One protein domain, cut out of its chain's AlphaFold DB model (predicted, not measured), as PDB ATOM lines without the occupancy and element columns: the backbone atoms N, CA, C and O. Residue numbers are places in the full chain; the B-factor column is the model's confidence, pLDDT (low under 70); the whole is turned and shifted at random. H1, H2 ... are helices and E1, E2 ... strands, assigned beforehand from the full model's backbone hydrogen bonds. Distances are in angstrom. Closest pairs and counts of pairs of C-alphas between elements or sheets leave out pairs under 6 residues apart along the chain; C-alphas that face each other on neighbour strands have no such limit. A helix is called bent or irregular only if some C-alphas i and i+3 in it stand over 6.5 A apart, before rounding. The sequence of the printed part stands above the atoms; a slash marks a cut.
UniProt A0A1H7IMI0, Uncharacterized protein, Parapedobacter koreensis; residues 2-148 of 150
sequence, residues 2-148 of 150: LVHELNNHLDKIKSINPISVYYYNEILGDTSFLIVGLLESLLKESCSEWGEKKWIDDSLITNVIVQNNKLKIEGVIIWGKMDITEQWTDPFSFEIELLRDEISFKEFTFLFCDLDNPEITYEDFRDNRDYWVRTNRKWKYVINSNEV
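This is residues 2 to 148 of the 150 residues of an uncharacterized protein of Parapedobacter koreensis (UniProt A0A1H7IMI0). A twisted sheet of four long, bent strands, E1 to E4, and a short fifth, E5, at one edge curls round one helix, H3, with H1 set over the same face near one end of H3. The short H2 packs on H1 and E1, and the short H4 sits by E3 and E2, away from the other helices. The printed part has 147 residues, with four named helices and five named strands in the order H1 H2 H3 E1 E2 E3 E4 H4 E5. The sheet runs E1 E2 E3 E4 E5, antiparallel throughout, and the class is mixed, helices and strands. The whole is compact, with a radius of gyration of the C-alphas of 15.0 A and spans of 44 by 36 by 27 A.

H1, residues 2 to 15, begins with C-alpha 2 at (39.234, 86.353, 12.011) and is irregular: C-alphas 8 and 11 are 7.7 A apart. H2 is residues 25 to 28, and H3, residues 31 to 46, is 21.9 A long. E1, residues 54 to 67, is 33.5 A long and bends by 67 degrees at residue 57. E2, residues 70 to 81, measures 33.1 A; E3, residues 87 to 99, 37.0 A; and E4, residues 102 to 114, 30.2 A, with a bend of 79 degrees at residue 106. H4 is residues 122 to 127. E5, residues 139 to 144, ends with C-alpha 144 at (45.905, 85.331, 26.845).

E1 to E4 form a meander, each strand the antiparallel neighbour of the one before. N 60 and O 76 of the hairpin E1 and E2 are 2.8 A apart, within hydrogen-bond range, as are N 73 and O 94 of E2 and E3 at 2.8 A, N 95 and O 109 of E3 and E4 at 2.9 A, and N 110 and O 143 of E4 and E5 at 2.8 A. H3 and the sheet make two layers, a helix on one face of a sheet; its closest C-alphas to E1 are those of Ser 32 and Ser 59, 5.3 A. H1 is on the same face and touches H3 with residues 2 to 6 alone, closest at the C-alphas of Leu 2 and Leu 34, 5.6 A, at a steep tilt of 45 degrees, opposite ways. H2 touches H1, closest at the C-alphas of His 9 and Leu 28, 6.0 A. H4 is apart from H1, H2 and H3; its closest C-alphas to E3 are those of Tyr 122 and Trp 88, 5.1 A. In H3 and H4 every O i to N i+4 pair is within hydrogen-bond range, in H1 8 of 10, and H2 is too short for such a pair.

The C-alphas farthest apart, those of Asp 83 and Arg 100, are 46.4 A apart. The printed part has no cut. The link from H4 to E5, 11 residues, is long. The mean pLDDT of the printed part is 89.8; residues 17 to 21, 135 and 147 to 148 are under 70.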
ATOM      1  N   LEU A   2      37.844  86.832  12.156       89.00
ATOM      2  CA  LEU A   2      39.234  86.353  12.011       89.00
ATOM      3  C   LEU A   2      39.377  84.831  11.817       89.00
ATOM      4  O   LEU A   2      40.026  84.393  10.883       89.00
ATOM      5  N   VAL A   3      38.719  84.014  12.645       87.75
ATOM      6  CA  VAL A   3      38.752  82.539  12.523       87.75
ATOM      7  C   VAL A   3      38.270  82.051  11.162       87.75
ATOM      8  O   VAL A   3      38.846  81.134  10.589       87.75
ATOM      9  N   HIS A   4      37.186  82.647  10.664       89.44
ATOM     10  CA  HIS A   4      36.616  82.271   9.377       89.44
ATOM     11  C   HIS A   4      37.600  82.585   8.249       89.44
ATOM     12  O   HIS A   4      37.859  81.719   7.422       89.44
ATOM     13  N   GLU A   5      38.199  83.778   8.284       91.88
ATOM     14  CA  GLU A   5      39.223  84.185   7.323       91.88
ATOM     15  C   GLU A   5      40.419  83.231   7.352       91.88
ATOM     16  O   GLU A   5      40.780  82.635   6.341       91.88
ATOM     17  N   LEU A   6      40.984  82.979   8.532       91.19
ATOM     18  CA  LEU A   6      42.140  82.100   8.646       91.19
ATOM     19  C   LEU A   6      41.833  80.661   8.186       91.19
ATOM     20  O   LEU A   6      42.674  80.044   7.536       91.19
ATOM     21  N   ASN A   7      40.631  80.136   8.459       90.62
ATOM     22  CA  ASN A   7      40.209  78.822   7.960       90.62
ATOM     23  C   ASN A   7      40.099  78.797   6.426       90.62
ATOM     24  O   ASN A   7      40.541  77.830   5.810       90.62
ATOM     25  N   ASN A   8      39.597  79.866   5.796       91.50
ATOM     26  CA  ASN A   8      39.520  79.972   4.330       91.50
ATOM     27  C   ASN A   8      40.906  79.963   3.657       91.50
ATOM     28  O   ASN A   8      41.030  79.606   2.482       91.50
ATOM     29  N   HIS A   9      41.950  80.348   4.393       90.31
ATOM     30  CA  HIS A   9      43.320  80.432   3.893       90.31
ATOM     31  C   HIS A   9      44.243  79.319   4.417       90.31
ATOM     32  O   HIS A   9      45.384  79.219   3.965       90.31
ATOM     33  N   LEU A  10      43.771  78.435   5.302       86.88
ATOM     34  CA  LEU A  10      44.615  77.466   6.006       86.88
ATOM     35  C   LEU A  10      45.325  76.473   5.074       86.88
ATOM     36  O   LEU A  10      46.514  76.201   5.253       86.88
ATOM     37  N   ASP A  11      44.643  75.972   4.044       85.88
ATOM     38  CA  ASP A  11      45.253  75.064   3.061       85.88
ATOM     39  C   ASP A  11      46.353  75.753   2.244       85.88
ATOM     40  O   ASP A  11      47.388  75.155   1.932       85.88
ATOM     41  N   LYS A  12      46.166  77.045   1.940       85.44
ATOM     42  CA  LYS A  12      47.207  77.860   1.305       85.44
ATOM     43  C   LYS A  12      48.385  78.002   2.258       85.44
ATOM     44  O   LYS A  12      49.494  77.676   1.866       85.44
ATOM     45  N   ILE A  13      48.150  78.363   3.523       83.69
ATOM     46  CA  ILE A  13      49.203  78.475   4.547       83.69
ATOM     47  C   ILE A  13      50.059  77.204   4.616       83.69
ATOM     48  O   ILE A  13      51.284  77.284   4.555       83.69
ATOM     49  N   LYS A  14      49.419  76.028   4.688       82.81
ATOM     50  CA  LYS A  14      50.105  74.728   4.789       82.81
ATOM     51  C   LYS A  14      50.929  74.368   3.542       82.81
ATOM     52  O   LYS A  14      51.821  73.529   3.640       82.81
ATOM     53  N   SER A  15      50.640  74.967   2.387       81.81
ATOM     54  CA  SER A  15      51.287  74.657   1.104       81.81
ATOM     55  C   SER A  15      52.309  75.702   0.636       81.81
ATOM     56  O   SER A  15      52.975  75.482  -0.378       81.81
ATOM     57  N   ILE A  16      52.474  76.817   1.358       79.00
ATOM     58  CA  ILE A  16      53.414  77.884   0.984       79.00
ATOM     59  C   ILE A  16      54.863  77.411   1.102       79.00
ATOM     60  O   ILE A  16      55.276  76.823   2.099       79.00
ATOM     61  N   ASN A  17      55.666  77.766   0.096       68.62
ATOM     62  CA  ASN A  17      57.119  77.696   0.169       68.62
ATOM     63  C   ASN A  17      57.678  79.022   0.740       68.62
ATOM     64  O   ASN A  17      57.601  80.046   0.049       68.62
ATOM     65  N   PRO A  18      58.279  79.020   1.950       67.06
ATOM     66  CA  PRO A  18      58.738  80.233   2.639       67.06
ATOM     67  C   PRO A  18      59.767  81.064   1.860       67.06
ATOM     68  O   PRO A  18      59.913  82.253   2.099       67.06
ATOM     69  N   ILE A  19      60.471  80.456   0.901       61.91
ATOM     70  CA  ILE A  19      61.563  81.096   0.149       61.91
ATOM     71  C   ILE A  19      61.048  82.184  -0.819       61.91
ATOM     72  O   ILE A  19      61.827  82.994  -1.314       61.91
ATOM     73  N   SER A  20      59.744  82.217  -1.107       60.19
ATOM     74  CA  SER A  20      59.167  83.036  -2.186       60.19
ATOM     75  C   SER A  20      58.361  84.260  -1.739       60.19
ATOM     76  O   SER A  20      57.854  84.984  -2.594       60.19
ATOM     77  N   VAL A  21      58.233  84.510  -0.432       61.47
ATOM     78  CA  VAL A  21      57.268  85.481   0.106       61.47
ATOM     79  C   VAL A  21      57.967  86.476   1.030       61.47
ATOM     80  O   VAL A  21      58.503  86.088   2.061       61.47
ATOM     81  N   TYR A  22      57.935  87.766   0.677       71.50
ATOM     82  CA  TYR A  22      58.402  88.844   1.562       71.50
ATOM     83  C   TYR A  22      57.383  89.161   2.667       71.50
ATOM     84  O   TYR A  22      57.769  89.360   3.815       71.50
ATOM     85  N   TYR A  23      56.087  89.170   2.328       84.00
ATOM     86  CA  TYR A  23      54.984  89.337   3.274       84.00
ATOM     87  C   TYR A  23      53.819  88.418   2.919       84.00
ATOM     88  O   TYR A  23      53.433  88.305   1.758       84.00
ATOM     89  N   TYR A  24      53.224  87.794   3.930       89.25
ATOM     90  CA  TYR A  24      52.106  86.865   3.772       89.25
ATOM     91  C   TYR A  24      50.753  87.570   3.607       89.25
ATOM     92  O   TYR A  24      49.756  86.889   3.374       89.25
ATOM     93  N   ASN A  25      50.699  88.905   3.697       90.75
ATOM     94  CA  ASN A  25      49.469  89.698   3.575       90.75
ATOM     95  C   ASN A  25      48.656  89.339   2.321       90.75
ATOM     96  O   ASN A  25      47.472  89.047   2.431       90.75
ATOM     97  N   GLU A  26      49.289  89.264   1.143       85.94
ATOM     98  CA  GLU A  26      48.587  88.931  -0.112       85.94
ATOM     99  C   GLU A  26      47.958  87.530  -0.090       85.94
ATOM    100  O   GLU A  26      46.941  87.274  -0.734       85.94
ATOM    101  N   ILE A  27      48.565  86.606   0.656       86.44
ATOM    102  CA  ILE A  27      48.118  85.216   0.731       86.44
ATOM    103  C   ILE A  27      47.015  85.053   1.770       86.44
ATOM    104  O   ILE A  27      46.138  84.207   1.590       86.44
ATOM    105  N   LEU A  28      47.068  85.840   2.843       89.31
ATOM    106  CA  LEU A  28      46.182  85.757   3.998       89.31
ATOM    107  C   LEU A  28      44.963  86.687   3.916       89.31
ATOM    108  O   LEU A  28      44.190  86.728   4.874       89.31
ATOM    109  N   GLY A  29      44.789  87.413   2.809       88.31
ATOM    110  CA  GLY A  29      43.615  88.258   2.593       88.31
ATOM    111  C   GLY A  29      43.477  89.320   3.683       88.31
ATOM    112  O   GLY A  29      44.436  90.024   4.003       88.31
ATOM    113  N   ASP A  30      42.303  89.379   4.308       93.19
ATOM    114  CA  ASP A  30      41.971  90.403   5.306       93.19
ATOM    115  C   ASP A  30      42.567  90.106   6.694       93.19
ATOM    116  O   ASP A  30      42.318  90.826   7.664       93.19
ATOM    117  N   THR A  31      43.373  89.048   6.832       93.56
ATOM    118  CA  THR A  31      43.956  88.647   8.119       93.56
ATOM    119  C   THR A  31      44.752  89.767   8.788       93.56
ATOM    120  O   THR A  31      44.639  89.914  10.003       93.56
ATOM    121  N   SER A  32      45.530  90.565   8.044       93.88
ATOM    122  CA  SER A  32      46.329  91.647   8.648       93.88
ATOM    123  C   SER A  32      45.439  92.686   9.326       93.88
ATOM    124  O   SER A  32      45.673  93.030  10.485       93.88
ATOM    125  N   PHE A  33      44.365  93.083   8.642       93.88
ATOM    126  CA  PHE A  33      43.340  93.992   9.140       93.88
ATOM    127  C   PHE A  33      42.594  93.414  10.357       93.88
ATOM    128  O   PHE A  33      42.397  94.082  11.372       93.88
ATOM    129  N   LEU A  34      42.206  92.138  10.296       95.19
ATOM    130  CA  LEU A  34      41.469  91.488  11.382       95.19
ATOM    131  C   LEU A  34      42.333  91.272  12.635       95.19
ATOM    132  O   LEU A  34      41.820  91.377  13.751       95.19
ATOM    133  N   ILE A  35      43.628  90.995  12.465       95.69
ATOM    134  CA  ILE A  35      44.597  90.882  13.564       95.69
ATOM    135  C   ILE A  35      44.785  92.230  14.257       95.69
ATOM    136  O   ILE A  35      44.757  92.275  15.487       95.69
ATOM    137  N   VAL A  36      44.949  93.321  13.500       95.75
ATOM    138  CA  VAL A  36      45.142  94.643  14.112       95.75
ATOM    139  C   VAL A  36      43.893  95.134  14.833       95.75
ATOM    140  O   VAL A  36      44.008  95.652  15.942       95.75
ATOM    141  N   GLY A  37      42.705  94.889  14.271       95.06
ATOM    142  CA  GLY A  37      41.442  95.218  14.930       95.06
ATOM    143  C   GLY A  37      41.258  94.450  16.242       95.06
ATOM    144  O   GLY A  37      40.901  95.041  17.258       95.06
ATOM    145  N   LEU A  38      41.570  93.147  16.247       94.88
ATOM    146  CA  LEU A  38      41.552  92.340  17.469       94.88
ATOM    147  C   LEU A  38      42.533  92.886  18.516       94.88
ATOM    148  O   LEU A  38      42.149  93.074  19.669       94.88
ATOM    149  N   LEU A  39      43.784  93.142  18.126       96.44
ATOM    150  CA  LEU A  39      44.804  93.661  19.035       96.44
ATOM    151  C   LEU A  39      44.382  94.999  19.648       96.44
ATOM    152  O   LEU A  39      44.516  95.184  20.855       96.44
ATOM    153  N   GLU A  40      43.862  95.919  18.837       95.50
ATOM    154  CA  GLU A  40      43.444  97.234  19.314       95.50
ATOM    155  C   GLU A  40      42.313  97.127  20.347       95.50
ATOM    156  O   GLU A  40      42.391  97.763  21.403       95.50
ATOM    157  N   SER A  41      41.295  96.300  20.079       93.00
ATOM    158  CA  SER A  41      40.218  96.020  21.037       93.00
ATOM    159  C   SER A  41      40.769  95.475  22.354       93.00
ATOM    160  O   SER A  41      40.474  96.024  23.415       93.00
ATOM    161  N   LEU A  42      41.637  94.462  22.288       93.50
ATOM    162  CA  LEU A  42      42.207  93.831  23.478       93.50
ATOM    163  C   LEU A  42      43.069  94.798  24.301       93.50
ATOM    164  O   LEU A  42      42.974  94.813  25.528       93.50
ATOM    165  N   LEU A  43      43.883  95.634  23.649       94.19
ATOM    166  CA  LEU A  43      44.702  96.638  24.332       94.19
ATOM    167  C   LEU A  43      43.840  97.693  25.031       94.19
ATOM    168  O   LEU A  43      44.134  98.061  26.166       94.19
ATOM    169  N   LYS A  44      42.771  98.169  24.381       91.69
ATOM    170  CA  LYS A  44      41.847  99.152  24.974       91.69
ATOM    171  C   LYS A  44      41.088  98.581  26.172       91.69
ATOM    172  O   LYS A  44      40.856  99.305  27.135       91.69
ATOM    173  N   GLU A  45      40.713  97.307  26.118       89.88
ATOM    174  CA  GLU A  45      39.959  96.644  27.186       89.88
ATOM    175  C   GLU A  45      40.840  96.228  28.369       89.88
ATOM    176  O   GLU A  45      40.430  96.369  29.521       89.88
ATOM    177  N   SER A  46      42.048  95.727  28.096       86.56
ATOM    178  CA  SER A  46      42.857  95.008  29.092       86.56
ATOM    179  C   SER A  46      44.161  95.712  29.484       86.56
ATOM    180  O   SER A  46      44.785  95.317  30.469       86.56
ATOM    181  N   CYS A  47      44.595  96.751  28.760       87.25
ATOM    182  CA  CYS A  47      45.906  97.380  28.958       87.25
ATOM    183  C   CYS A  47      45.787  98.903  29.107       87.25
ATOM    184  O   CYS A  47      45.971  99.666  28.155       87.25
ATOM    185  N   SER A  48      45.530  99.365  30.334       84.81
ATOM    186  CA  SER A  48      45.349 100.794  30.658       84.81
ATOM    187  C   SER A  48      46.499 101.702  30.182       84.81
ATOM    188  O   SER A  48      46.297 102.871  29.854       84.81
ATOM    189  N   GLU A  49      47.712 101.158  30.099       87.69
ATOM    190  CA  GLU A  49      48.929 101.841  29.678       87.69
ATOM    191  C   GLU A  49      49.103 101.964  28.155       87.69
ATOM    192  O   GLU A  49      50.040 102.636  27.712       87.69
ATOM    193  N   TRP A  50      48.254 101.327  27.336       89.75
ATOM    194  CA  TRP A  50      48.245 101.557  25.884       89.75
ATOM    195  C   TRP A  50      47.939 103.030  25.577       89.75
ATOM    196  O   TRP A  50      48.639 103.662  24.783       89.75
ATOM    197  N   GLY A  51      47.003 103.609  26.334       84.25
ATOM    198  CA  GLY A  51      46.657 105.024  26.300       84.25
ATOM    199  C   GLY A  51      45.686 105.377  25.173       84.25
ATOM    200  O   GLY A  51      45.870 105.002  24.021       84.25
ATOM    201  N   GLU A  52      44.674 106.181  25.498       83.56
ATOM    202  CA  GLU A  52      43.558 106.533  24.599       83.56
ATOM    203  C   GLU A  52      43.974 107.276  23.321       83.56
ATOM    204  O   GLU A  52      43.213 107.349  22.363       83.56
ATOM    205  N   LYS A  53      45.185 107.840  23.299       90.81
ATOM    206  CA  LYS A  53      45.711 108.596  22.158       90.81
ATOM    207  C   LYS A  53      46.447 107.734  21.138       90.81
ATOM    208  O   LYS A  53      46.900 108.290  20.141       90.81
ATOM    209  N   LYS A  54      46.635 106.437  21.385       94.38
ATOM    210  CA  LYS A  54      47.275 105.530  20.428       94.38
ATOM    211  C   LYS A  54      46.232 104.791  19.603       94.38
ATOM    212  O   LYS A  54      45.180 104.416  20.115       94.38
ATOM    213  N   TRP A  55      46.560 104.556  18.343       94.62
ATOM    214  CA  TRP A  55      45.733 103.821  17.391       94.62
ATOM    215  C   TRP A  55      46.607 102.859  16.589       94.62
ATOM    216  O   TRP A  55      47.812 103.082  16.460       94.62
ATOM    217  N   ILE A  56      46.011 101.783  16.081       96.31
ATOM    218  CA  ILE A  56      46.691 100.811  15.218       96.31
ATOM    219  C   ILE A  56      46.187 100.989  13.782       96.31
ATOM    220  O   ILE A  56      44.989 101.160  13.584       96.31
ATOM    221  N   ASP A  57      47.103 100.981  12.811       92.94
ATOM    222  CA  ASP A  57      46.798 101.156  11.384       92.94
ATOM    223  C   ASP A  57      46.612  99.807  10.679       92.94
ATOM    224  O   ASP A  57      45.508  99.399  10.330       92.94
ATOM    225  N   ASP A  58      47.719  99.084  10.513       93.56
ATOM    226  CA  ASP A  58      47.813  97.847   9.745       93.56
ATOM    227  C   ASP A  58      48.971  96.997  10.288       93.56
ATOM    228  O   ASP A  58      49.686  97.380  11.220       93.56
ATOM    229  N   SER A  59      49.169  95.818   9.710       95.88
ATOM    230  CA  SER A  59      50.283  94.939  10.020       95.88
ATOM    231  C   SER A  59      50.924  94.357   8.772       95.88
ATOM    232  O   SER A  59      50.272  94.093   7.766       95.88
ATOM    233  N   LEU A  60      52.225  94.102   8.853       95.06
ATOM    234  CA  LEU A  60      52.953  93.309   7.874       95.06
ATOM    235  C   LEU A  60      53.219  91.929   8.461       95.06
ATOM    236  O   LEU A  60      53.896  91.809   9.482       95.06
ATOM    237  N   ILE A  61      52.709  90.889   7.810       94.62
ATOM    238  CA  ILE A  61      52.861  89.504   8.247       94.62
ATOM    239  C   ILE A  61      54.130  88.945   7.615       94.62
ATOM    240  O   ILE A  61      54.182  88.705   6.409       94.62
ATOM    241  N   THR A  62      55.161  88.735   8.425       91.75
ATOM    242  CA  THR A  62      56.477  88.283   7.949       91.75
ATOM    243  C   THR A  62      56.657  86.780   8.070       91.75
ATOM    244  O   THR A  62      57.543  86.222   7.430       91.75
ATOM    245  N   ASN A  63      55.863  86.117   8.909       91.44
ATOM    246  CA  ASN A  63      56.005  84.687   9.129       91.44
ATOM    247  C   ASN A  63      54.679  84.043   9.527       91.44
ATOM    248  O   ASN A  63      53.886  84.619  10.275       91.44
ATOM    249  N   VAL A  64      54.469  82.818   9.052       91.94
ATOM    250  CA  VAL A  64      53.319  81.989   9.400       91.94
ATOM    251  C   VAL A  64      53.806  80.565   9.610       91.94
ATOM    252  O   VAL A  64      54.378  79.954   8.710       91.94
ATOM    253  N   ILE A  65      53.577  80.029  10.804       91.38
ATOM    254  CA  ILE A  65      54.031  78.700  11.202       91.38
ATOM    255  C   ILE A  65      52.814  77.876  11.601       91.38
ATOM    256  O   ILE A  65      52.049  78.267  12.480       91.38
ATOM    257  N   VAL A  66      52.664  76.706  10.986       90.12
ATOM    258  CA  VAL A  66      51.699  75.688  11.410       90.12
ATOM    259  C   VAL A  66      52.475  74.506  11.967       90.12
ATOM    260  O   VAL A  66      53.139  73.785  11.223       90.12
ATOM    261  N   GLN A  67      52.422  74.310  13.282       88.62
ATOM    262  CA  GLN A  67      53.145  73.233  13.955       88.62
ATOM    263  C   GLN A  67      52.427  72.832  15.245       88.62
ATOM    264  O   GLN A  67      51.878  73.680  15.937       88.62
ATOM    265  N   ASN A  68      52.461  71.540  15.598       87.50
ATOM    266  CA  ASN A  68      51.950  71.022  16.875       87.50
ATOM    267  C   ASN A  68      50.506  71.465  17.185       87.50
ATOM    268  O   ASN A  68      50.219  71.877  18.305       87.50
ATOM    269  N   ASN A  69      49.611  71.396  16.193       89.25
ATOM    270  CA  ASN A  69      48.217  71.845  16.303       89.25
ATOM    271  C   ASN A  69      48.065  73.321  16.696       89.25
ATOM    272  O   ASN A  69      47.104  73.699  17.360       89.25
ATOM    273  N   LYS A  70      49.000  74.169  16.278       91.69
ATOM    274  CA  LYS A  70      48.909  75.615  16.444       91.69
ATOM    275  C   LYS A  70      49.209  76.320  15.138       91.69
ATOM    276  O   LYS A  70      50.052  75.871  14.356       91.69
ATOM    277  N   LEU A  71      48.518  77.431  14.932       93.31
ATOM    278  CA  LEU A  71      48.861  78.434  13.941       93.31
ATOM    279  C   LEU A  71      49.504  79.608  14.677       93.31
ATOM    280  O   LEU A  71      48.910  80.173  15.593       93.31
ATOM    281  N   LYS A  72      50.706  79.980  14.251       94.44
ATOM    282  CA  LYS A  72      51.417  81.159  14.726       94.44
ATOM    283  C   LYS A  72      51.627  82.124  13.571       94.44
ATOM    284  O   LYS A  72      52.121  81.729  12.517       94.44
ATOM    285  N   ILE A  73      51.267  83.379  13.784       95.25
ATOM    286  CA  ILE A  73      51.428  84.483  12.843       95.25
ATOM    287  C   ILE A  73      52.330  85.511  13.513       95.25
ATOM    288  O   ILE A  73      52.043  85.967  14.616       95.25
ATOM    289  N   GLU A  74      53.428  85.864  12.860       95.44
ATOM    290  CA  GLU A  74      54.359  86.875  13.354       95.44
ATOM    291  C   GLU A  74      54.529  87.976  12.319       95.44
ATOM    292  O   GLU A  74      54.391  87.769  11.107       95.44
ATOM    293  N   GLY A  75      54.874  89.157  12.808       95.00
ATOM    294  CA  GLY A  75      55.048  90.296  11.941       95.00
ATOM    295  C   GLY A  75      55.322  91.575  12.691       95.00
ATOM    296  O   GLY A  75      55.839  91.580  13.810       95.00
ATOM    297  N   VAL A  76      54.949  92.665  12.040       96.62
ATOM    298  CA  VAL A  76      55.124  94.027  12.523       96.62
ATOM    299  C   VAL A  76      53.777  94.733  12.477       96.62
ATOM    300  O   VAL A  76      53.104  94.704  11.452       96.62
ATOM    301  N   ILE A  77      53.386  95.355  13.581       97.81
ATOM    302  CA  ILE A  77      52.236  96.254  13.665       97.81
ATOM    303  C   ILE A  77      52.711  97.666  13.349       97.81
ATOM    304  O   ILE A  77      53.760  98.086  13.840       97.81
ATOM    305  N   ILE A  78      51.920  98.398  12.575       97.44
ATOM    306  CA  ILE A  78      52.074  99.827  12.326       97.44
ATOM    307  C   ILE A  78      51.049 100.547  13.200       97.44
ATOM    308  O   ILE A  78      49.858 100.237  13.159       97.44
ATOM    309  N   TRP A  79      51.502 101.487  14.019       97.56
ATOM    310  CA  TRP A  79      50.649 102.217  14.953       97.56
ATOM    311  C   TRP A  79      51.012 103.699  14.987       97.56
ATOM    312  O   TRP A  79      52.105 104.098  14.588       97.56
ATOM    313  N   GLY A  80      50.097 104.535  15.463       96.75
ATOM    314  CA  GLY A  80      50.287 105.980  15.521       96.75
ATOM    315  C   GLY A  80      49.734 106.601  16.796       96.75
ATOM    316  O   GLY A  80      49.210 105.924  17.688       96.75
ATOM    317  N   LYS A  81      49.864 107.925  16.887       95.50
ATOM    318  CA  LYS A  81      49.244 108.727  17.949       95.50
ATOM    319  C   LYS A  81      48.293 109.741  17.330       95.50
ATOM    320  O   LYS A  81      48.474 110.152  16.187       95.50
ATOM    321  N   MET A  82      47.262 110.126  18.069       93.06
ATOM    322  CA  MET A  82      46.359 111.196  17.660       93.06
ATOM    323  C   MET A  82      47.125 112.508  17.464       93.06
ATOM    324  O   MET A  82      48.136 112.753  18.123       93.06
ATOM    325  N   ASP A  83      46.603 113.350  16.574       93.75
ATOM    326  CA  ASP A  83      47.086 114.704  16.272       93.75
ATOM    327  C   ASP A  83      48.461 114.795  15.584       93.75
ATOM    328  O   ASP A  83      48.958 115.897  15.348       93.75
ATOM    329  N   ILE A  84      49.061 113.662  15.208       93.38
ATOM    330  CA  ILE A  84      50.303 113.608  14.433       93.38
ATOM    331  C   ILE A  84      50.198 112.586  13.299       93.38
ATOM    332  O   ILE A  84      49.422 111.639  13.367       93.38
ATOM    333  N   THR A  85      50.993 112.790  12.250       92.38
ATOM    334  CA  THR A  85      51.031 111.908  11.070       92.38
ATOM    335  C   THR A  85      52.114 110.838  11.156       92.38
ATOM    336  O   THR A  85      52.193 109.984  10.283       92.38
ATOM    337  N   GLU A  86      52.983 110.916  12.165       96.12
ATOM    338  CA  GLU A  86      54.071 109.964  12.344       96.12
ATOM    339  C   GLU A  86      53.525 108.600  12.780       96.12
ATOM    340  O   GLU A  86      52.618 108.506  13.614       96.12
ATOM    341  N   GLN A  87      54.085 107.550  12.184       97.62
ATOM    342  CA  GLN A  87      53.750 106.160  12.454       97.62
ATOM    343  C   GLN A  87      54.987 105.431  12.958       97.62
ATOM    344  O   GLN A  87      56.104 105.674  12.494       97.62
ATOM    345  N   TRP A  88      54.765 104.496  13.867       97.75
ATOM    346  CA  TRP A  88      55.778 103.635  14.451       97.75
ATOM    347  C   TRP A  88      55.485 102.186  14.150       97.75
ATOM    348  O   TRP A  88      54.380 101.808  13.756       97.75
ATOM    349  N   THR A  89      56.509 101.376  14.352       97.81
ATOM    350  CA  THR A  89      56.423  99.941  14.189       97.81
ATOM    351  C   THR A  89      56.874  99.226  15.439       97.81
ATOM    352  O   THR A  89      57.828  99.644  16.091       97.81
ATOM    353  N   ASP A  90      56.192  98.129  15.734       97.38
ATOM    354  CA  ASP A  90      56.534  97.208  16.809       97.38
ATOM    355  C   ASP A  90      56.271  95.770  16.351       97.38
ATOM    356  O   ASP A  90      55.332  95.524  15.584       97.38
ATOM    357  N   PRO A  91      57.059  94.791  16.813       97.12
ATOM    358  CA  PRO A  91      56.833  93.401  16.468       97.12
ATOM    359  C   PRO A  91      55.567  92.865  17.148       97.12
ATOM    360  O   PRO A  91      55.173  93.322  18.227       97.12
ATOM    361  N   PHE A  92      54.973  91.834  16.551       97.25
ATOM    362  CA  PHE A  92      53.922  91.041  17.183       97.25
ATOM    363  C   PHE A  92      54.067  89.542  16.917       97.25
ATOM    364  O   PHE A  92      54.735  89.108  15.974       97.25
ATOM    365  N   SER A  93      53.403  88.755  17.760       96.62
ATOM    366  CA  SER A  93      53.183  87.325  17.574       96.62
ATOM    367  C   SER A  93      51.779  86.971  18.049       96.62
ATOM    368  O   SER A  93      51.440  87.198  19.207       96.62
ATOM    369  N   PHE A  94      50.987  86.367  17.173       96.62
ATOM    370  CA  PHE A  94      49.661  85.844  17.465       96.62
ATOM    371  C   PHE A  94      49.668  84.325  17.305       96.62
ATOM    372  O   PHE A  94      50.019  83.813  16.243       96.62
ATOM    373  N   GLU A  95      49.309  83.598  18.356       95.56
ATOM    374  CA  GLU A  95      49.251  82.137  18.366       95.56
ATOM    375  C   GLU A  95      47.839  81.671  18.718       95.56
ATOM    376  O   GLU A  95      47.250  82.165  19.676       95.56
ATOM    377  N   ILE A  96      47.311  80.714  17.955       93.88
ATOM    378  CA  ILE A  96      45.963  80.166  18.125       93.88
ATOM    379  C   ILE A  96      45.945  78.648  17.906       93.88
ATOM    380  O   ILE A  96      46.696  78.112  17.083       93.88
ATOM    381  N   GLU A  97      45.090  77.944  18.648       91.44
ATOM    382  CA  GLU A  97      44.953  76.488  18.560       91.44
ATOM    383  C   GLU A  97      44.234  76.028  17.274       91.44
ATOM    384  O   GLU A  97      43.287  76.652  16.787       91.44
ATOM    385  N   LEU A  98      44.667  74.880  16.747       85.94
ATOM    386  CA  LEU A  98      44.003  74.109  15.701       85.94
ATOM    387  C   LEU A  98      43.348  72.867  16.322       85.94
ATOM    388  O   LEU A  98      44.029  71.924  16.729       85.94
ATOM    389  N   LEU A  99      42.020  72.816  16.341       82.56
ATOM    390  CA  LEU A  99      41.259  71.650  16.776       82.56
ATOM    391  C   LEU A  99      40.781  70.867  15.549       82.56
ATOM    392  O   LEU A  99      39.951  71.354  14.791       82.56
ATOM    393  N   ARG A 100      41.260  69.626  15.382       81.94
ATOM    394  CA  ARG A 100      40.931  68.766  14.222       81.94
ATOM    395  C   ARG A 100      41.203  69.460  12.881       81.94
ATOM    396  O   ARG A 100      40.362  69.433  11.993       81.94
ATOM    397  N   ASP A 101      42.374  70.085  12.772       77.38
ATOM    398  CA  ASP A 101      42.805  70.853  11.597       77.38
ATOM    399  C   ASP A 101      41.993  72.122  11.289       77.38
ATOM    400  O   ASP A 101      42.254  72.753  10.270       77.38
ATOM    401  N   GLU A 102      41.097  72.553  12.178       81.25
ATOM    402  CA  GLU A 102      40.371  73.822  12.069       81.25
ATOM    403  C   GLU A 102      40.788  74.790  13.175       81.25
ATOM    404  O   GLU A 102      41.043  74.395  14.312       81.25
ATOM    405  N   ILE A 103      40.829  76.082  12.868       81.12
ATOM    406  CA  ILE A 103      41.194  77.109  13.846       81.12
ATOM    407  C   ILE A 103      40.107  77.238  14.905       81.12
ATOM    408  O   ILE A 103      38.927  77.433  14.597       81.12
ATOM    409  N   SER A 104      40.528  77.175  16.167       80.19
ATOM    410  CA  SER A 104      39.671  77.313  17.333       80.19
ATOM    411  C   SER A 104      40.062  78.545  18.137       80.19
ATOM    412  O   SER A 104      41.141  78.611  18.708       80.19
ATOM    413  N   PHE A 105      39.149  79.508  18.253       77.75
ATOM    414  CA  PHE A 105      39.352  80.713  19.070       77.75
ATOM    415  C   PHE A 105      39.162  80.478  20.573       77.75
ATOM    416  O   PHE A 105      38.897  81.417  21.316       77.75
ATOM    417  N   LYS A 106      39.221  79.219  21.018       78.44
ATOM    418  CA  LYS A 106      39.100  78.877  22.437       78.44
ATOM    419  C   LYS A 106      40.304  79.383  23.216       78.44
ATOM    420  O   LYS A 106      40.131  79.981  24.268       78.44
ATOM    421  N   GLU A 107      41.492  79.147  22.667       86.25
ATOM    422  CA  GLU A 107      42.755  79.537  23.272       86.25
ATOM    423  C   GLU A 107      43.613  80.284  22.250       86.25
ATOM    424  O   GLU A 107      43.935  79.754  21.180       86.25
ATOM    425  N   PHE A 108      43.976  81.524  22.577       92.81
ATOM    426  CA  PHE A 108      44.977  82.287  21.844       92.81
ATOM    427  C   PHE A 108      45.891  83.064  22.792       92.81
ATOM    428  O   PHE A 108      45.502  83.459  23.895       92.81
ATOM    429  N   THR A 109      47.096  83.341  22.304       95.31
ATOM    430  CA  THR A 109      48.045  84.259  22.930       95.31
ATOM    431  C   THR A 109      48.431  85.332  21.923       95.31
ATOM    432  O   THR A 109      48.856  85.034  20.805       95.31
ATOM    433  N   PHE A 110      48.310  86.589  22.333       96.19
ATOM    434  CA  PHE A 110      48.743  87.751  21.572       96.19
ATOM    435  C   PHE A 110      49.900  88.432  22.306       96.19
ATOM    436  O   PHE A 110      49.774  88.832  23.463       96.19
ATOM    437  N   LEU A 111      51.037  88.553  21.628       96.81
ATOM    438  CA  LEU A 111      52.247  89.206  22.115       96.81
ATOM    439  C   LEU A 111      52.528  90.439  21.260       96.81
ATOM    440  O   LEU A 111      52.515  90.348  20.029       96.81
ATOM    441  N   PHE A 112      52.792  91.575  21.897       97.12
ATOM    442  CA  PHE A 112      52.992  92.839  21.193       97.12
ATOM    443  C   PHE A 112      53.963  93.768  21.930       97.12
ATOM    444  O   PHE A 112      53.946  93.836  23.163       97.12
ATOM    445  N   CYS A 113      54.759  94.506  21.144       95.56
ATOM    446  CA  CYS A 113      55.756  95.494  21.567       95.56
ATOM    447  C   CYS A 113      56.952  94.884  22.323       95.56
ATOM    448  O   CYS A 113      56.796  94.085  23.252       95.56
ATOM    449  N   ASP A 114      58.165  95.242  21.900       95.00
ATOM    450  CA  ASP A 114      59.408  94.769  22.519       95.00
ATOM    451  C   ASP A 114      59.853  95.743  23.620       95.00
ATOM    452  O   ASP A 114      59.957  96.944  23.402       95.00
ATOM    453  N   LEU A 115      60.113  95.236  24.826       93.44
ATOM    454  CA  LEU A 115      60.612  96.046  25.939       93.44
ATOM    455  C   LEU A 115      62.100  96.364  25.822       93.44
ATOM    456  O   LEU A 115      62.553  97.349  26.407       93.44
ATOM    457  N   ASP A 116      62.863  95.519  25.130       93.44
ATOM    458  CA  ASP A 116      64.321  95.634  25.093       93.44
ATOM    459  C   ASP A 116      64.803  96.496  23.917       93.44
ATOM    460  O   ASP A 116      65.952  96.942  23.908       93.44
ATOM    461  N   ASN A 117      63.939  96.753  22.929       91.31
ATOM    462  CA  ASN A 117      64.253  97.556  21.752       91.31
ATOM    463  C   ASN A 117      63.189  98.644  21.576       91.31
ATOM    464  O   ASN A 117      62.006  98.324  21.610       91.31
ATOM    465  N   PRO A 118      63.588  99.910  21.370       92.56
ATOM    466  CA  PRO A 118      62.630 100.987  21.171       92.56
ATOM    467  C   PRO A 118      61.861 100.797  19.863       92.56
ATOM    468  O   PRO A 118      62.405 100.256  18.886       92.56
ATOM    469  N   GLU A 119      60.628 101.308  19.840       94.94
ATOM    470  CA  GLU A 119      59.881 101.469  18.603       94.94
ATOM    471  C   GLU A 119      60.682 102.329  17.611       94.94
ATOM    472  O   GLU A 119      61.382 103.272  17.994       94.94
ATOM    473  N   ILE A 120      60.575 102.013  16.322       96.88
ATOM    474  CA  ILE A 120      61.160 102.827  15.249       96.88
ATOM    475  C   ILE A 120      60.056 103.366  14.360       96.88
ATOM    476  O   ILE A 120      58.977 102.770  14.265       96.88
ATOM    477  N   THR A 121      60.320 104.492  13.703       97.75
ATOM    478  CA  THR A 121      59.364 105.055  12.750       97.75
ATOM    479  C   THR A 121      59.119 104.072  11.605       97.75
ATOM    480  O   THR A 121      59.966 103.232  11.276       97.75
ATOM    481  N   TYR A 122      57.952 104.161  10.971       96.62
ATOM    482  CA  TYR A 122      57.676 103.370   9.776       96.62
ATOM    483  C   TYR A 122      58.657 103.691   8.640       96.62
ATOM    484  O   TYR A 122      58.993 102.801   7.861       96.62
ATOM    485  N   GLU A 123      59.140 104.933   8.555       96.44
ATOM    486  CA  GLU A 123      60.132 105.345   7.559       96.44
ATOM    487  C   GLU A 123      61.470 104.631   7.772       96.44
ATOM    488  O   GLU A 123      61.966 103.990   6.844       96.44
ATOM    489  N   ASP A 124      61.991 104.632   9.003       96.94
ATOM    490  CA  ASP A 124      63.222 103.910   9.345       96.94
ATOM    491  C   ASP A 124      63.066 102.404   9.114       96.94
ATOM    492  O   ASP A 124      63.960 101.739   8.586       96.94
ATOM    493  N   PHE A 125      61.905 101.850   9.476       95.50
ATOM    494  CA  PHE A 125      61.613 100.442   9.234       95.50
ATOM    495  C   PHE A 125      61.539 100.132   7.740       95.50
ATOM    496  O   PHE A 125      62.030  99.093   7.311       95.50
ATOM    497  N   ARG A 126      60.941 101.009   6.926       93.69
ATOM    498  CA  ARG A 126      60.869 100.838   5.470       93.69
ATOM    499  C   ARG A 126      62.256 100.741   4.851       93.69
ATOM    500  O   ARG A 126      62.447  99.910   3.962       93.69
ATOM    501  N   ASP A 127      63.190 101.539   5.347       95.31
ATOM    502  CA  ASP A 127      64.563 101.579   4.854       95.31
ATOM    503  C   ASP A 127      65.424 100.438   5.442       95.31
ATOM    504  O   ASP A 127      66.422 100.040   4.839       95.31
ATOM    505  N   ASN A 128      65.007  99.843   6.570       93.00
ATOM    506  CA  ASN A 128      65.638  98.683   7.204       93.00
ATOM    507  C   ASN A 128      64.605  97.634   7.669       93.00
ATOM    508  O   ASN A 128      64.313  97.491   8.862       93.00
ATOM    509  N   ARG A 129      64.081  96.849   6.716       90.44
ATOM    510  CA  ARG A 129      63.058  95.814   6.978       90.44
ATOM    511  C   ARG A 129      63.526  94.700   7.919       90.44
ATOM    512  O   ARG A 129      62.693  94.041   8.537       90.44
ATOM    513  N   ASP A 130      64.836  94.539   8.075       90.56
ATOM    514  CA  ASP A 130      65.430  93.517   8.933       90.56
ATOM    515  C   ASP A 130      65.584  93.961  10.394       90.56
ATOM    516  O   ASP A 130      65.972  93.152  11.237       90.56
ATOM    517  N   TYR A 131      65.258  95.216  10.737       91.69
ATOM    518  CA  TYR A 131      65.408  95.737  12.103       91.69
ATOM    519  C   TYR A 131      64.752  94.824  13.149       91.69
ATOM    520  O   TYR A 131      65.340  94.521  14.193       91.69
ATOM    521  N   TRP A 132      63.557  94.324  12.825       92.44
ATOM    522  CA  TRP A 132      62.789  93.439  13.688       92.44
ATOM    523  C   TRP A 132      63.124  91.952  13.518       92.44
ATOM    524  O   TRP A 132      62.540  91.147  14.232       92.44
ATOM    525  N   VAL A 133      64.053  91.536  12.652       86.38
ATOM    526  CA  VAL A 133      64.415  90.116  12.457       86.38
ATOM    527  C   VAL A 133      65.302  89.645  13.614       86.38
ATOM    528  O   VAL A 133      66.529  89.669  13.553       86.38
ATOM    529  N   ARG A 134      64.676  89.251  14.729       77.00
ATOM    530  CA  ARG A 134      65.351  88.720  15.925       77.00
ATOM    531  C   ARG A 134      64.530  87.623  16.597       77.00
ATOM    532  O   ARG A 134      63.300  87.618  16.545       77.00
ATOM    533  N   THR A 135      65.225  86.714  17.273       66.56
ATOM    534  CA  THR A 135      64.649  85.640  18.093       66.56
ATOM    535  C   THR A 135      64.948  85.932  19.566       66.56
ATOM    536  O   THR A 135      66.102  86.203  19.882       66.56
ATOM    537  N   ASN A 136      63.941  85.843  20.446       83.25
ATOM    538  CA  ASN A 136      63.942  86.211  21.882       83.25
ATOM    539  C   ASN A 136      63.655  87.693  22.164       83.25
ATOM    540  O   ASN A 136      64.562  88.476  22.425       83.25
ATOM    541  N   ARG A 137      62.366  88.047  22.149       92.00
ATOM    542  CA  ARG A 137      61.873  89.365  22.569       92.00
ATOM    543  C   ARG A 137      61.299  89.294  23.970       92.00
ATOM    544  O   ARG A 137      60.679  88.288  24.334       92.00
ATOM    545  N   LYS A 138      61.451  90.380  24.717       94.88
ATOM    546  CA  LYS A 138      60.750  90.565  25.980       94.88
ATOM    547  C   LYS A 138      59.485  91.365  25.709       94.88
ATOM    548  O   LYS A 138      59.524  92.576  25.544       94.88
ATOM    549  N   TRP A 139      58.360  90.670  25.642       95.56
ATOM    550  CA  TRP A 139      57.091  91.281  25.263       95.56
ATOM    551  C   TRP A 139      56.546  92.193  26.356       95.56
ATOM    552  O   TRP A 139      56.482  91.801  27.523       95.56
ATOM    553  N   LYS A 140      56.145  93.404  25.965       95.56
ATOM    554  CA  LYS A 140      55.475  94.356  26.852       95.56
ATOM    555  C   LYS A 140      54.043  93.925  27.128       95.56
ATOM    556  O   LYS A 140      53.639  93.871  28.286       95.56
ATOM    557  N   TYR A 141      53.301  93.627  26.066       95.62
ATOM    558  CA  TYR A 141      51.916  93.192  26.144       95.62
ATOM    559  C   TYR A 141      51.850  91.692  25.884       95.62
ATOM    560  O   TYR A 141      52.312  91.208  24.848       95.62
ATOM    561  N   VAL A 142      51.286  90.970  26.848       95.31
ATOM    562  CA  VAL A 142      51.035  89.531  26.784       95.31
ATOM    563  C   VAL A 142      49.569  89.333  27.129       95.31
ATOM    564  O   VAL A 142      49.173  89.566  28.266       95.31
ATOM    565  N   ILE A 143      48.767  88.954  26.138       94.25
ATOM    566  CA  ILE A 143      47.314  88.838  26.264       94.25
ATOM    567  C   ILE A 143      46.934  87.390  25.982       94.25
ATOM    568  O   ILE A 143      47.144  86.901  24.872       94.25
ATOM    569  N   ASN A 144      46.379  86.706  26.978       92.44
ATOM    570  CA  ASN A 144      45.905  85.331  26.845       92.44
ATOM    571  C   ASN A 144      44.379  85.314  26.868       92.44
ATOM    572  O   ASN A 144      43.770  85.864  27.782       92.44
ATOM    573  N   SER A 145      43.748  84.632  25.916       86.44
ATOM    574  CA  SER A 145      42.282  84.543  25.848       86.44
ATOM    575  C   SER A 145      41.645  83.956  27.105       86.44
ATOM    576  O   SER A 145      40.531  84.317  27.452       86.44
ATOM    577  N   ASN A 146      42.358  83.088  27.824       75.44
ATOM    578  CA  ASN A 146      41.873  82.470  29.060       75.44
ATOM    579  C   ASN A 146      41.747  83.484  30.217       75.44
ATOM    580  O   ASN A 146      41.123  83.187  31.234       75.44
ATOM    581  N   GLU A 147      42.343  84.667  30.062       64.19
ATOM    582  CA  GLU A 147      42.305  85.785  31.009       64.19
ATOM    583  C   GLU A 147      41.366  86.909  30.531       64.19
ATOM    584  O   GLU A 147      41.041  87.807  31.308       64.19
ATOM    585  N   VAL A 148      40.896  86.844  29.279       59.88
ATOM    586  CA  VAL A 148      40.004  87.832  28.663       59.88
ATOM    587  C   VAL A 148      38.581  87.272  28.627       59.88
ATOM    588  O   VAL A 148      38.312  86.246  28.009       59.88
TER     589      VAL A 148